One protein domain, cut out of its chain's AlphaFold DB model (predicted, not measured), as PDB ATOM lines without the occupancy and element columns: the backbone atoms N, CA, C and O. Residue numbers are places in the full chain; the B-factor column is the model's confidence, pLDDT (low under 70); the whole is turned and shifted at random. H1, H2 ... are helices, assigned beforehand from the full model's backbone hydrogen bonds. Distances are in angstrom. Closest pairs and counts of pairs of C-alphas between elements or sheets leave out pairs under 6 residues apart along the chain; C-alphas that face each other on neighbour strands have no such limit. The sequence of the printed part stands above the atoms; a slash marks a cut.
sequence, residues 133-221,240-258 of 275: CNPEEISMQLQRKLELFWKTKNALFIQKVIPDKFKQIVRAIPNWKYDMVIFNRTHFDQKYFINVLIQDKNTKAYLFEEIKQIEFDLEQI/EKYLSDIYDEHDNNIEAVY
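AT A GLANCE: This is residues 133 to 221 and 240 to 258 of the 275 residues of an uncharacterized protein of Gigaspora rosea (UniProt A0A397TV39). Three nearly aligned helices, H2, H3 and H4, run up and down as a small bundle; H1 folds back over the first part of H2, and the kinked H5 packs obliquely on H3. The printed part has 108 residues with five named helices, H1 to H5 in chain order, and no named strand, an all-helix domain. It is compact, with a radius of gyration of the C-alphas of 14.3 A and spans of 41 by 32 by 27 A.

HOW THE PARTS SIT: Start at H1, residues 140 to 152, which forms a hairpin with H2, residues 155 to 175, at a shallow tilt of 12 degrees; H2 touches it with residues 155 to 162 alone, closest at the C-alphas of Phe 149 and Ile 158, 6.4 A. Go on to H3, residues 187 to 197: it touches H2, opposite ways at 3 degrees, a shallow tilt, closest at the C-alphas of Pro 163 and His 187, 5.6 A. H4, residues 201 to 212, touches H3, closest at the C-alphas of Ile 194 and Lys 204, 6.5 A, and H2, closest at those of Pro 163 and Ile 211, 6.5 A, where H2 uses residues 156 to 163 alone. Past the cut, H5, residues 240 to 257, touches H3 at a steep tilt of 43 degrees, closest at the C-alphas of Tyr 192 and Glu 249, 5.7 A; H5 is apart from H1, H2 and H4. Every O i to N i+4 pair is within hydrogen-bond range in H4, against 7 of 9 in H1, 14 of 17 in H2, 4 of 7 in H3 and 12 of 14 in H5.

IN THESE COORDINATES: Find C-alpha 140 at (-34.039, 41.808, 36.287), where H1 begins its 18.5 A. H2 measures 32.1 A, H3 15.5 A and H4 16.5 A. H5, 23.9 A, kinks by 41 degrees near residue 251 and ends at C-alpha 257, (-51.405, 51.364, 26.604).

THE WHOLE: The farthest C-alphas, of Lys 177 and Lys 241, are 42.1 A apart. Residues 222 to 239 are not printed, a gap of 31.3 A from C-alpha 221 to C-alpha 240. The link from H2 to H3 is long. Residues 184 and 217 to 221 have pLDDT under 70.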
ATOM      1  N   CYS A 133     -39.518  55.673  45.828       75.50
ATOM      2  CA  CYS A 133     -38.987  54.336  45.589       75.50
ATOM      3  C   CYS A 133     -38.884  54.050  44.093       75.50
ATOM      4  O   CYS A 133     -39.833  54.249  43.340       75.50
ATOM      5  N   ASN A 134     -37.743  53.516  43.670       73.12
ATOM      6  CA  ASN A 134     -37.545  52.979  42.328       73.12
ATOM      7  C   ASN A 134     -37.138  51.505  42.462       73.12
ATOM      8  O   ASN A 134     -35.945  51.225  42.632       73.12
ATOM      9  N   PRO A 135     -38.104  50.569  42.513       75.56
ATOM     10  CA  PRO A 135     -37.791  49.154  42.612       75.56
ATOM     11  C   PRO A 135     -37.038  48.676  41.365       75.56
ATOM     12  O   PRO A 135     -37.239  49.170  40.256       75.56
ATOM     13  N   GLU A 136     -36.187  47.668  41.550       77.25
ATOM     14  CA  GLU A 136     -35.513  47.004  40.438       77.25
ATOM     15  C   GLU A 136     -36.536  46.510  39.399       77.25
ATOM     16  O   GLU A 136     -37.597  45.992  39.761       77.25
ATOM     17  N   GLU A 137     -36.219  46.654  38.105       74.44
ATOM     18  CA  GLU A 137     -37.088  46.187  37.021       74.44
ATOM     19  C   GLU A 137     -37.437  44.704  37.224       74.44
ATOM     20  O   GLU A 137     -36.569  43.872  37.481       74.44
ATOM     21  N   ILE A 138     -38.714  44.348  37.092       80.00
ATOM     22  CA  ILE A 138     -39.186  42.989  37.400       80.00
ATOM     23  C   ILE A 138     -38.480  41.920  36.571       80.00
ATOM     24  O   ILE A 138     -38.190  40.842  37.081       80.00
ATOM     25  N   SER A 139     -38.167  42.219  35.312       74.06
ATOM     26  CA  SER A 139     -37.405  41.321  34.446       74.06
ATOM     27  C   SER A 139     -36.030  40.987  35.051       74.06
ATOM     28  O   SER A 139     -35.637  39.821  35.077       74.06
ATOM     29  N   MET A 140     -35.346  41.972  35.640       77.50
ATOM     30  CA  MET A 140     -34.039  41.808  36.287       77.50
ATOM     31  C   MET A 140     -34.128  40.940  37.549       77.50
ATOM     32  O   MET A 140     -33.279  40.078  37.764       77.50
ATOM     33  N   GLN A 141     -35.225  41.046  38.306       81.38
ATOM     34  CA  GLN A 141     -35.494  40.175  39.462       81.38
ATOM     35  C   GLN A 141     -35.763  38.704  39.078       81.38
ATOM     36  O   GLN A 141     -35.840  37.830  39.944       81.38
ATOM     37  N   LEU A 142     -35.955  38.409  37.788       82.88
ATOM     38  CA  LEU A 142     -36.367  37.102  37.269       82.88
ATOM     39  C   LEU A 142     -35.303  36.456  36.368       82.88
ATOM     40  O   LEU A 142     -35.636  35.612  35.534       82.88
ATOM     41  N   GLN A 143     -34.023  36.790  36.563       82.75
ATOM     42  CA  GLN A 143     -32.915  36.365  35.698       82.75
ATOM     43  C   GLN A 143     -32.922  34.864  35.353       82.75
ATOM     44  O   GLN A 143     -32.921  34.510  34.177       82.75
ATOM     45  N   ARG A 144     -33.031  33.964  36.344       83.12
ATOM     46  CA  ARG A 144     -33.065  32.504  36.095       83.12
ATOM     47  C   ARG A 144     -34.239  32.069  35.211       83.12
ATOM     48  O   ARG A 144     -34.114  31.143  34.414       83.12
ATOM     49  N   LYS A 145     -35.394  32.726  35.349       84.69
ATOM     50  CA  LYS A 145     -36.590  32.427  34.549       84.69
ATOM     51  C   LYS A 145     -36.453  32.976  33.128       84.69
ATOM     52  O   LYS A 145     -36.864  32.301  32.190       84.69
ATOM     53  N   LEU A 146     -35.823  34.142  32.958       81.75
ATOM     54  CA  LEU A 146     -35.464  34.672  31.638       81.75
ATOM     55  C   LEU A 146     -34.444  33.778  30.925       81.75
ATOM     56  O   LEU A 146     -34.612  33.479  29.748       81.75
ATOM     57  N   GLU A 147     -33.424  33.289  31.630       83.19
ATOM     58  CA  GLU A 147     -32.466  32.322  31.080       83.19
ATOM     59  C   GLU A 147     -33.165  31.036  30.614       83.19
ATOM     60  O   GLU A 147     -32.870  30.526  29.530       83.19
ATOM     61  N   LEU A 148     -34.129  30.531  31.392       82.94
ATOM     62  CA  LEU A 148     -34.933  29.370  31.011       82.94
ATOM     63  C   LEU A 148     -35.809  29.648  29.784       82.94
ATOM     64  O   LEU A 148     -35.890  28.806  28.887       82.94
ATOM     65  N   PHE A 149     -36.432  30.825  29.709       83.94
ATOM     66  CA  PHE A 149     -37.170  31.256  28.525       83.94
ATOM     67  C   PHE A 149     -36.265  31.277  27.292       83.94
ATOM     68  O   PHE A 149     -36.626  30.719  26.264       83.94
ATOM     69  N   TRP A 150     -35.057  31.832  27.387       80.50
ATOM     70  CA  TRP A 150     -34.163  31.904  26.231       80.50
ATOM     71  C   TRP A 150     -33.691  30.537  25.735       80.50
ATOM     72  O   TRP A 150     -33.477  30.393  24.528       80.50
ATOM     73  N   LYS A 151     -33.583  29.547  26.632       82.25
ATOM     74  CA  LYS A 151     -33.260  28.151  26.300       82.25
ATOM     75  C   LYS A 151     -34.437  27.392  25.689       82.25
ATOM     76  O   LYS A 151     -34.248  26.659  24.730       82.25
ATOM     77  N   THR A 152     -35.635  27.551  26.248       86.12
ATOM     78  CA  THR A 152     -36.819  26.748  25.874       86.12
ATOM     79  C   THR A 152     -37.719  27.420  24.844       86.12
ATOM     80  O   THR A 152     -38.560  26.763  24.244       86.12
ATOM     81  N   LYS A 153     -37.580  28.737  24.677       83.81
ATOM     82  CA  LYS A 153     -38.475  29.617  23.912       83.81
ATOM     83  C   LYS A 153     -39.941  29.539  24.349       83.81
ATOM     84  O   LYS A 153     -40.835  29.898  23.590       83.81
ATOM     85  N   ASN A 154     -40.204  29.118  25.589       88.06
ATOM     86  CA  ASN A 154     -41.561  29.028  26.118       88.06
ATOM     87  C   ASN A 154     -42.103  30.421  26.483       88.06
ATOM     88  O   ASN A 154     -41.960  30.894  27.613       88.06
ATOM     89  N   ALA A 155     -42.714  31.085  25.501       89.12
ATOM     90  CA  ALA A 155     -43.280  32.418  25.656       89.12
ATOM     91  C   ALA A 155     -44.417  32.460  26.687       89.12
ATOM     92  O   ALA A 155     -44.445  33.360  27.523       89.12
ATOM     93  N   LEU A 156     -45.306  31.463  26.702       91.62
ATOM     94  CA  LEU A 156     -46.422  31.413  27.653       91.62
ATOM     95  C   LEU A 156     -45.934  31.423  29.111       91.62
ATOM     96  O   LEU A 156     -46.476  32.140  29.948       91.62
ATOM     97  N   PHE A 157     -44.870  30.673  29.405       91.50
ATOM     98  CA  PHE A 157     -44.261  30.648  30.731       91.50
ATOM     99  C   PHE A 157     -43.803  32.040  31.184       91.50
ATOM    100  O   PHE A 157     -44.155  32.470  32.284       91.50
ATOM    101  N   ILE A 158     -43.035  32.757  30.356       86.94
ATOM    102  CA  ILE A 158     -42.488  34.055  30.774       86.94
ATOM    103  C   ILE A 158     -43.575  35.131  30.857       86.94
ATOM    104  O   ILE A 158     -43.561  35.931  31.794       86.94
ATOM    105  N   GLN A 159     -44.556  35.079  29.948       88.75
ATOM    106  CA  GLN A 159     -45.708  35.981  29.943       88.75
ATOM    107  C   GLN A 159     -46.658  35.751  31.123       88.75
ATOM    108  O   GLN A 159     -47.414  36.649  31.455       88.75
ATOM    109  N   LYS A 160     -46.594  34.599  31.803       90.44
ATOM    110  CA  LYS A 160     -47.295  34.376  33.077       90.44
ATOM    111  C   LYS A 160     -46.473  34.831  34.284       90.44
ATOM    112  O   LYS A 160     -46.954  35.516  35.180       90.44
ATOM    113  N   VAL A 161     -45.189  34.492  34.274       90.75
ATOM    114  CA  VAL A 161     -44.261  34.752  35.379       90.75
ATOM    115  C   VAL A 161     -44.082  36.244  35.687       90.75
ATOM    116  O   VAL A 161     -43.945  36.603  36.861       90.75
ATOM    117  N   ILE A 162     -44.007  37.098  34.663       87.88
ATOM    118  CA  ILE A 162     -43.772  38.536  34.851       87.88
ATOM    119  C   ILE A 162     -44.998  39.218  35.491       87.88
ATOM    120  O   ILE A 162     -44.812  39.853  36.537       87.88
ATOM    121  N   PRO A 163     -46.232  39.065  34.963       88.88
ATOM    122  CA  PRO A 163     -47.442  39.571  35.615       88.88
ATOM    123  C   PRO A 163     -47.624  39.071  37.050       88.88
ATOM    124  O   PRO A 163     -47.907  39.879  37.934       88.88
ATOM    125  N   ASP A 164     -47.371  37.787  37.324       91.00
ATOM    126  CA  ASP A 164     -47.463  37.233  38.683       91.00
ATOM    127  C   ASP A 164     -46.529  37.960  39.662       91.00
ATOM    128  O   ASP A 164     -46.912  38.292  40.789       91.00
ATOM    129  N   LYS A 165     -45.295  38.246  39.232       90.44
ATOM    130  CA  LYS A 165     -44.328  38.996  40.043       90.44
ATOM    131  C   LYS A 165     -44.746  40.458  40.211       90.44
ATOM    132  O   LYS A 165     -44.591  40.994  41.308       90.44
ATOM    133  N   PHE A 166     -45.307  41.082  39.174       88.06
ATOM    134  CA  PHE A 166     -45.864  42.435  39.265       88.06
ATOM    135  C   PHE A 166     -46.996  42.486  40.300       88.06
ATOM    136  O   PHE A 166     -46.956  43.308  41.210       88.06
ATOM    137  N   LYS A 167     -47.939  41.539  40.244       89.81
ATOM    138  CA  LYS A 167     -49.061  41.412  41.191       89.81
ATOM    139  C   LYS A 167     -48.590  41.275  42.640       89.81
ATOM    140  O   LYS A 167     -49.168  41.886  43.535       89.81
ATOM    141  N   GLN A 168     -47.522  40.512  42.883       90.38
ATOM    142  CA  GLN A 168     -46.905  40.411  44.214       90.38
ATOM    143  C   GLN A 168     -46.342  41.751  44.699       90.38
ATOM    144  O   GLN A 168     -46.523  42.094  45.864       90.38
ATOM    145  N   ILE A 169     -45.672  42.501  43.820       87.25
ATOM    146  CA  ILE A 169     -45.096  43.804  44.166       87.25
ATOM    147  C   ILE A 169     -46.200  44.816  44.449       87.25
ATOM    148  O   ILE A 169     -46.163  45.439  45.503       87.25
ATOM    149  N   VAL A 170     -47.208  44.927  43.580       85.56
ATOM    150  CA  VAL A 170     -48.341  45.851  43.768       85.56
ATOM    151  C   VAL A 170     -49.032  45.624  45.107       85.56
ATOM    152  O   VAL A 170     -49.257  46.572  45.847       85.56
ATOM    153  N   ARG A 171     -49.277  44.361  45.478       87.75
ATOM    154  CA  ARG A 171     -49.857  44.009  46.785       87.75
ATOM    155  C   ARG A 171     -48.976  44.394  47.975       87.75
ATOM    156  O   ARG A 171     -49.489  44.545  49.078       87.75
ATOM    157  N   ALA A 172     -47.668  44.522  47.774       88.44
ATOM    158  CA  ALA A 172     -46.732  44.920  48.817       88.44
ATOM    159  C   ALA A 172     -46.585  46.445  48.949       88.44
ATOM    160  O   ALA A 172     -46.223  46.894  50.035       88.44
ATOM    161  N   ILE A 173     -46.888  47.225  47.898       84.62
ATOM    162  CA  ILE A 173     -46.745  48.695  47.875       84.62
ATOM    163  C   ILE A 173     -47.428  49.384  49.068       84.62
ATOM    164  O   ILE A 173     -46.776  50.238  49.660       84.62
ATOM    165  N   PRO A 174     -48.657  49.023  49.498       84.12
ATOM    166  CA  PRO A 174     -49.297  49.678  50.645       84.12
ATOM    167  C   PRO A 174     -48.499  49.589  51.955       84.12
ATOM    168  O   PRO A 174     -48.685  50.404  52.851       84.12
ATOM    169  N   ASN A 175     -47.604  48.604  52.075       87.25
ATOM    170  CA  ASN A 175     -46.742  48.434  53.246       87.25
ATOM    171  C   ASN A 175     -45.412  49.189  53.120       87.25
ATOM    172  O   ASN A 175     -44.596  49.175  54.046       87.25
ATOM    173  N   TRP A 176     -45.137  49.795  51.966       83.06
ATOM    174  CA  TRP A 176     -43.910  50.535  51.732       83.06
ATOM    175  C   TRP A 176     -44.061  51.971  52.240       83.06
ATOM    176  O   TRP A 176     -45.063  52.633  51.996       83.06
ATOM    177  N   LYS A 177     -43.041  52.477  52.938       85.31
ATOM    178  CA  LYS A 177     -43.022  53.847  53.472       85.31
ATOM    179  C   LYS A 177     -42.489  54.830  52.421       85.31
ATOM    180  O   LYS A 177     -41.426  55.411  52.624       85.31
ATOM    181  N   TYR A 178     -43.185  54.936  51.287       78.06
ATOM    182  CA  TYR A 178     -42.854  55.866  50.205       78.06
ATOM    183  C   TYR A 178     -44.092  56.600  49.699       78.06
ATOM    184  O   TYR A 178     -45.149  55.994  49.549       78.06
ATOM    185  N   ASP A 179     -43.930  57.876  49.367       72.50
ATOM    186  CA  ASP A 179     -44.987  58.711  48.792       72.50
ATOM    187  C   ASP A 179     -45.158  58.477  47.283       72.50
ATOM    188  O   ASP A 179     -46.234  58.688  46.730       72.50
ATOM    189  N   MET A 180     -44.093  58.046  46.598       70.06
ATOM    190  CA  MET A 180     -44.106  57.776  45.159       70.06
ATOM    191  C   MET A 180     -43.326  56.504  44.827       70.06
ATOM    192  O   MET A 180     -42.212  56.301  45.314       70.06
ATOM    193  N   VAL A 181     -43.871  55.677  43.930       72.25
ATOM    194  CA  VAL A 181     -43.186  54.507  43.369       72.25
ATOM    195  C   VAL A 181     -43.045  54.687  41.859       72.25
ATOM    196  O   VAL A 181     -44.018  54.960  41.166       72.25
ATOM    197  N   ILE A 182     -41.826  54.549  41.340       73.38
ATOM    198  CA  ILE A 182     -41.525  54.693  39.912       73.38
ATOM    199  C   ILE A 182     -41.109  53.340  39.359       73.38
ATOM    200  O   ILE A 182     -40.082  52.797  39.752       73.38
ATOM    201  N   PHE A 183     -41.873  52.819  38.407       72.75
ATOM    202  CA  PHE A 183     -41.530  51.591  37.701       72.75
ATOM    203  C   PHE A 183     -40.827  51.895  36.376       72.75
ATOM    204  O   PHE A 183     -41.305  52.701  35.583       72.75
ATOM    205  N   ASN A 184     -39.723  51.194  36.093       67.50
ATOM    206  CA  ASN A 184     -39.054  51.270  34.785       67.50
ATOM    207  C   ASN A 184     -39.921  50.699  33.642       67.50
ATOM    208  O   ASN A 184     -39.767  51.126  32.497       67.50
ATOM    209  N   ARG A 185     -40.787  49.727  33.965       74.25
ATOM    210  CA  ARG A 185     -41.803  49.076  33.118       74.25
ATOM    211  C   ARG A 185     -42.897  48.488  34.002       74.25
ATOM    212  O   ARG A 185     -42.607  48.071  35.126       74.25
ATOM    213  N   THR A 186     -44.115  48.390  33.491       79.00
ATOM    214  CA  THR A 186     -45.253  47.793  34.192       79.00
ATOM    215  C   THR A 186     -45.748  46.506  33.552       79.00
ATOM    216  O   THR A 186     -45.246  46.049  32.524       79.00
ATOM    217  N   HIS A 187     -46.755  45.895  34.180       83.12
ATOM    218  CA  HIS A 187     -47.492  44.783  33.591       83.12
ATOM    219  C   HIS A 187     -48.174  45.165  32.262       83.12
ATOM    220  O   HIS A 187     -48.349  44.289  31.420       83.12
ATOM    221  N   PHE A 188     -48.480  46.447  32.013       82.62
ATOM    222  CA  PHE A 188     -49.042  46.893  30.736       82.62
ATOM    223  C   PHE A 188     -48.070  46.716  29.566       82.62
ATOM    224  O   PHE A 188     -48.502  46.347  28.474       82.62
ATOM    225  N   ASP A 189     -46.760  46.860  29.799       84.50
ATOM    226  CA  ASP A 189     -45.741  46.625  28.768       84.50
ATOM    227  C   ASP A 189     -45.709  45.166  28.294       84.50
ATOM    228  O   ASP A 189     -45.197  44.886  27.212       84.50
ATOM    229  N   GLN A 190     -46.274  44.219  29.062       87.50
ATOM    230  CA  GLN A 190     -46.398  42.828  28.612       87.50
ATOM    231  C   GLN A 190     -47.277  42.701  27.370       87.50
ATOM    232  O   GLN A 190     -47.100  41.747  26.617       87.50
ATOM    233  N   LYS A 191     -48.155  43.674  27.088       89.12
ATOM    234  CA  LYS A 191     -48.968  43.661  25.868       89.12
ATOM    235  C   LYS A 191     -48.112  43.590  24.605       89.12
ATOM    236  O   LYS A 191     -48.385  42.757  23.745       89.12
ATOM    237  N   TYR A 192     -47.032  44.369  24.553       88.06
ATOM    238  CA  TYR A 192     -46.114  44.372  23.415       88.06
ATOM    239  C   TYR A 192     -45.437  43.006  23.242       88.06
ATOM    240  O   TYR A 192     -45.403  42.434  22.154       88.06
ATOM    241  N   PHE A 193     -44.965  42.417  24.346       88.12
ATOM    242  CA  PHE A 193     -44.310  41.110  24.311       88.12
ATOM    243  C   PHE A 193     -45.273  39.974  23.958       88.12
ATOM    244  O   PHE A 193     -44.891  39.078  23.207       88.12
ATOM    245  N   ILE A 194     -46.513  39.999  24.451       90.94
ATOM    246  CA  ILE A 194     -47.554  39.024  24.090       90.94
ATOM    247  C   ILE A 194     -47.857  39.102  22.597       90.94
ATOM    248  O   ILE A 194     -47.949  38.061  21.946       90.94
ATOM    249  N   ASN A 195     -47.988  40.311  22.048       91.31
ATOM    250  CA  ASN A 195     -48.337  40.478  20.645       91.31
ATOM    251  C   ASN A 195     -47.271  39.944  19.691       91.31
ATOM    252  O   ASN A 195     -47.640  39.315  18.697       91.31
ATOM    253  N   VAL A 196     -45.994  40.100  20.047       89.25
ATOM    254  CA  VAL A 196     -44.857  39.587  19.270       89.25
ATOM    255  C   VAL A 196     -44.613  38.088  19.499       89.25
ATOM    256  O   VAL A 196     -44.387  37.343  18.546       89.25
ATOM    257  N   LEU A 197     -44.645  37.612  20.749       88.88
ATOM    258  CA  LEU A 197     -44.187  36.258  21.099       88.88
ATOM    259  C   LEU A 197     -45.264  35.172  21.017       88.88
ATOM    260  O   LEU A 197     -44.931  33.995  20.870       88.88
ATOM    261  N   ILE A 198     -46.538  35.527  21.157       92.00
ATOM    262  CA  ILE A 198     -47.656  34.581  21.111       92.00
ATOM    263  C   ILE A 198     -48.358  34.771  19.773       92.00
ATOM    264  O   ILE A 198     -48.633  35.894  19.386       92.00
ATOM    265  N   GLN A 199     -48.655  33.692  19.054       91.06
ATOM    266  CA  GLN A 199     -49.406  33.769  17.790       91.06
ATOM    267  C   GLN A 199     -50.847  33.276  17.953       91.06
ATOM    268  O   GLN A 199     -51.766  33.792  17.318       91.06
ATOM    269  N   ASP A 200     -51.057  32.314  18.853       95.00
ATOM    270  CA  ASP A 200     -52.376  31.761  19.134       95.00
ATOM    271  C   ASP A 200     -53.312  32.799  19.773       95.00
ATOM    272  O   ASP A 200     -53.014  33.382  20.821       95.00
ATOM    273  N   LYS A 201     -54.473  33.006  19.144       95.19
ATOM    274  CA  LYS A 201     -55.451  34.023  19.552       95.19
ATOM    275  C   LYS A 201     -56.050  33.731  20.926       95.19
ATOM    276  O   LYS A 201     -56.230  34.660  21.711       95.19
ATOM    277  N   ASN A 202     -56.320  32.462  21.232       95.38
ATOM    278  CA  ASN A 202     -56.921  32.067  22.508       95.38
ATOM    279  C   ASN A 202     -55.945  32.299  23.666       95.38
ATOM    280  O   ASN A 202     -56.318  32.833  24.708       95.38
ATOM    281  N   THR A 203     -54.671  31.979  23.452       93.69
ATOM    282  CA  THR A 203     -53.591  32.212  24.411       93.69
ATOM    283  C   THR A 203     -53.363  33.706  24.640       93.69
ATOM    284  O   THR A 203     -53.223  34.121  25.788       93.69
ATOM    285  N   LYS A 204     -53.378  34.535  23.581       94.44
ATOM    286  CA  LYS A 204     -53.327  36.002  23.729       94.44
ATOM    287  C   LYS A 204     -54.486  36.519  24.573       94.44
ATOM    288  O   LYS A 204     -54.254  37.263  25.520       94.44
ATOM    289  N   ALA A 205     -55.713  36.110  24.245       94.19
ATOM    290  CA  ALA A 205     -56.909  36.533  24.966       94.19
ATOM    291  C   ALA A 205     -56.824  36.160  26.452       94.19
ATOM    292  O   ALA A 205     -57.012  37.022  27.304       94.19
ATOM    293  N   TYR A 206     -56.438  34.917  26.759       94.31
ATOM    294  CA  TYR A 206     -56.206  34.470  28.133       94.31
ATOM    295  C   TYR A 206     -55.190  35.361  28.866       94.31
ATOM    296  O   TYR A 206     -55.477  35.857  29.951       94.31
ATOM    297  N   LEU A 207     -54.026  35.620  28.264       92.38
ATOM    298  CA  LEU A 207     -52.985  36.444  28.887       92.38
ATOM    299  C   LEU A 207     -53.415  37.904  29.081       92.38
ATOM    300  O   LEU A 207     -53.065  38.515  30.088       92.38
ATOM    301  N   PHE A 208     -54.182  38.473  28.150       92.31
ATOM    302  CA  PHE A 208     -54.710  39.827  28.307       92.31
ATOM    303  C   PHE A 208     -55.729  39.933  29.436       92.31
ATOM    304  O   PHE A 208     -55.694  40.918  30.171       92.31
ATOM    305  N   GLU A 209     -56.596  38.936  29.606       91.56
ATOM    306  CA  GLU A 209     -57.513  38.896  30.747       91.56
ATOM    307  C   GLU A 209     -56.755  38.766  32.075       91.56
ATOM    308  O   GLU A 209     -57.065  39.481  33.025       91.56
ATOM    309  N   GLU A 210     -55.695  37.953  32.136       90.19
ATOM    310  CA  GLU A 210     -54.845  37.857  33.334       90.19
ATOM    311  C   GLU A 210     -54.173  39.197  33.684       90.19
ATOM    312  O   GLU A 210     -54.101  39.568  34.856       90.19
ATOM    313  N   ILE A 211     -53.715  39.957  32.682       88.06
ATOM    314  CA  ILE A 211     -53.133  41.297  32.875       88.06
ATOM    315  C   ILE A 211     -54.186  42.281  33.394       88.06
ATOM    316  O   ILE A 211     -53.887  43.045  34.307       88.06
ATOM    317  N   LYS A 212     -55.414  42.258  32.855       87.19
ATOM    318  CA  LYS A 212     -56.507  43.154  33.284       87.19
ATOM    319  C   LYS A 212     -56.907  42.962  34.748       87.19
ATOM    320  O   LYS A 212     -57.359  43.912  35.373       87.19
ATOM    321  N   GLN A 213     -56.733  41.762  35.303       85.62
ATOM    322  CA  GLN A 213     -57.025  41.476  36.715       85.62
ATOM    323  C   GLN A 213     -56.016  42.098  37.696       85.62
ATOM    324  O   GLN A 213     -56.168  41.962  38.914       85.62
ATOM    325  N   ILE A 214     -54.936  42.711  37.208       82.81
ATOM    326  CA  ILE A 214     -53.985  43.435  38.048       82.81
ATOM    327  C   ILE A 214     -54.533  44.850  38.248       82.81
ATOM    328  O   ILE A 214     -54.280  45.747  37.451       82.81
ATOM    329  N   GLU A 215     -55.285  45.046  39.331       72.31
ATOM    330  CA  GLU A 215     -55.722  46.377  39.756       72.31
ATOM    331  C   GLU A 215     -54.500  47.230  40.120       72.31
ATOM    332  O   GLU A 215     -53.790  46.959  41.094       72.31
ATOM    333  N   PHE A 216     -54.224  48.240  39.299       70.94
ATOM    334  CA  PHE A 216     -53.143  49.194  39.501       70.94
ATOM    335  C   PHE A 216     -53.574  50.557  38.968       70.94
ATOM    336  O   PHE A 216     -53.843  50.699  37.774       70.94
ATOM    337  N   ASP A 217     -53.646  51.547  39.854       62.28
ATOM    338  CA  ASP A 217     -54.023  52.905  39.478       62.28
ATOM    339  C   ASP A 217     -52.874  53.603  38.728       62.28
ATOM    340  O   ASP A 217     -51.725  53.632  39.176       62.28
ATOM    341  N   LEU A 218     -53.201  54.144  37.554       55.34
ATOM    342  CA  LEU A 218     -52.290  54.796  36.616       55.34
ATOM    343  C   LEU A 218     -51.964  56.247  37.004       55.34
ATOM    344  O   LEU A 218     -51.127  56.855  36.337       55.34
ATOM    345  N   GLU A 219     -52.565  56.806  38.062       52.31
ATOM    346  CA  GLU A 219     -52.317  58.193  38.505       52.31
ATOM    347  C   GLU A 219     -50.855  58.454  38.955       52.31
ATOM    348  O   GLU A 219     -50.433  59.588  39.182       52.31
ATOM    349  N   GLN A 220     -50.026  57.406  39.018       47.31
ATOM    350  CA  GLN A 220     -48.601  57.478  39.333       47.31
ATOM    351  C   GLN A 220     -47.768  57.824  38.086       47.31
ATOM    352  O   GLN A 220     -47.549  57.007  37.194       47.31
ATOM    353  N   ILE A 221     -47.284  59.069  38.043       40.59
ATOM    354  CA  ILE A 221     -46.519  59.671  36.940       40.59
ATOM    355  C   ILE A 221     -45.338  58.787  36.502       40.59
ATOM    356  O   ILE A 221     -44.347  58.624  37.220       40.59
ATOM    357  N   GLU A 240     -32.321  40.478  15.615       71.19
ATOM    358  CA  GLU A 240     -32.604  41.883  15.293       71.19
ATOM    359  C   GLU A 240     -34.089  42.105  14.977       71.19
ATOM    360  O   GLU A 240     -34.718  43.006  15.527       71.19
ATOM    361  N   LYS A 241     -34.678  41.179  14.212       76.12
ATOM    362  CA  LYS A 241     -36.110  41.161  13.907       76.12
ATOM    363  C   LYS A 241     -36.993  41.187  15.160       76.12
ATOM    364  O   LYS A 241     -37.942  41.947  15.210       76.12
ATOM    365  N   TYR A 242     -36.653  40.413  16.193       76.38
ATOM    366  CA  TYR A 242     -37.428  40.402  17.437       76.38
ATOM    367  C   TYR A 242     -37.391  41.759  18.150       76.38
ATOM    368  O   TYR A 242     -38.386  42.173  18.738       76.38
ATOM    369  N   LEU A 243     -36.248  42.452  18.119       73.12
ATOM    370  CA  LEU A 243     -36.152  43.791  18.691       73.12
ATOM    371  C   LEU A 243     -36.985  44.781  17.875       73.12
ATOM    372  O   LEU A 243     -37.751  45.522  18.484       73.12
ATOM    373  N   SER A 244     -36.883  44.744  16.541       73.12
ATOM    374  CA  SER A 244     -37.697  45.574  15.640       73.12
ATOM    375  C   SER A 244     -39.188  45.381  15.896       73.12
ATOM    376  O   SER A 244     -39.869  46.346  16.213       73.12
ATOM    377  N   ASP A 245     -39.662  44.131  15.903       78.56
ATOM    378  CA  ASP A 245     -41.075  43.803  16.109       78.56
ATOM    379  C   ASP A 245     -41.600  44.373  17.447       78.56
ATOM    380  O   ASP A 245     -42.730  44.848  17.527       78.56
ATOM    381  N   ILE A 246     -40.782  44.366  18.508       80.12
ATOM    382  CA  ILE A 246     -41.147  44.946  19.814       80.12
ATOM    383  C   ILE A 246     -41.155  46.480  19.784       80.12
ATOM    384  O   ILE A 246     -41.981  47.088  20.465       80.12
ATOM    385  N   TYR A 247     -40.233  47.111  19.053       77.25
ATOM    386  CA  TYR A 247     -40.208  48.568  18.891       77.25
ATOM    387  C   TYR A 247     -41.419  49.056  18.098       77.25
ATOM    388  O   TYR A 247     -42.107  49.964  18.561       77.25
ATOM    389  N   ASP A 248     -41.721  48.403  16.979       78.50
ATOM    390  CA  ASP A 248     -42.870  48.731  16.137       78.50
ATOM    391  C   ASP A 248     -44.176  48.555  16.922       78.50
ATOM    392  O   ASP A 248     -45.030  49.440  16.953       78.50
ATOM    393  N   GLU A 249     -44.314  47.439  17.641       83.12
ATOM    394  CA  GLU A 249     -45.485  47.162  18.475       83.12
ATOM    395  C   GLU A 249     -45.652  48.192  19.604       83.12
ATOM    396  O   GLU A 249     -46.777  48.567  19.944       83.12
ATOM    397  N   HIS A 250     -44.549  48.677  20.175       81.19
ATOM    398  CA  HIS A 250     -44.569  49.733  21.180       81.19
ATOM    399  C   HIS A 250     -45.034  51.067  20.592       81.19
ATOM    400  O   HIS A 250     -45.961  51.674  21.129       81.19
ATOM    401  N   ASP A 251     -44.410  51.526  19.509       76.38
ATOM    402  CA  ASP A 251     -44.682  52.845  18.933       76.38
ATOM    403  C   ASP A 251     -46.099  52.928  18.356       76.38
ATOM    404  O   ASP A 251     -46.772  53.941  18.539       76.38
ATOM    405  N   ASN A 252     -46.606  51.830  17.793       84.56
ATOM    406  CA  ASN A 252     -47.972  51.756  17.275       84.56
ATOM    407  C   ASN A 252     -49.054  51.753  18.367       84.56
ATOM    408  O   ASN A 252     -50.205  52.074  18.081       84.56
ATOM    409  N   ASN A 253     -48.725  51.368  19.608       82.19
ATOM    410  CA  ASN A 253     -49.729  51.124  20.653       82.19
ATOM    411  C   ASN A 253     -49.487  51.894  21.962       82.19
ATOM    412  O   ASN A 253     -50.249  51.718  22.915       82.19
ATOM    413  N   ILE A 254     -48.448  52.730  22.060       77.94
ATOM    414  CA  ILE A 254     -48.114  53.447  23.301       77.94
ATOM    415  C   ILE A 254     -49.265  54.314  23.810       77.94
ATOM    416  O   ILE A 254     -49.533  54.297  25.008       77.94
ATOM    417  N   GLU A 255     -49.995  54.990  22.926       78.38
ATOM    418  CA  GLU A 255     -51.120  55.847  23.316       78.38
ATOM    419  C   GLU A 255     -52.277  55.040  23.920       78.38
ATOM    420  O   GLU A 255     -52.875  55.443  24.914       78.38
ATOM    421  N   ALA A 256     -52.552  53.854  23.367       80.81
ATOM    422  CA  ALA A 256     -53.597  52.964  23.864       80.81
ATOM    423  C   ALA A 256     -53.211  52.280  25.187       80.81
ATOM    424  O   ALA A 256     -54.071  51.957  26.007       80.81
ATOM    425  N   VAL A 257     -51.918  52.015  25.390       76.38
ATOM    426  CA  VAL A 257     -51.405  51.364  26.604       76.38
ATOM    427  C   VAL A 257     -51.235  52.375  27.738       76.38
ATOM    428  O   VAL A 257     -51.548  52.060  28.884       76.38
ATOM    429  N   TYR A 258     -50.792  53.589  27.415       72.62
ATOM    430  CA  TYR A 258     -50.552  54.682  28.348       72.62
ATOM    431  C   TYR A 258     -51.206  55.974  27.823       72.62
ATOM    432  O   TYR A 258     -50.522  56.818  27.246       72.62
TER     433      TYR A 258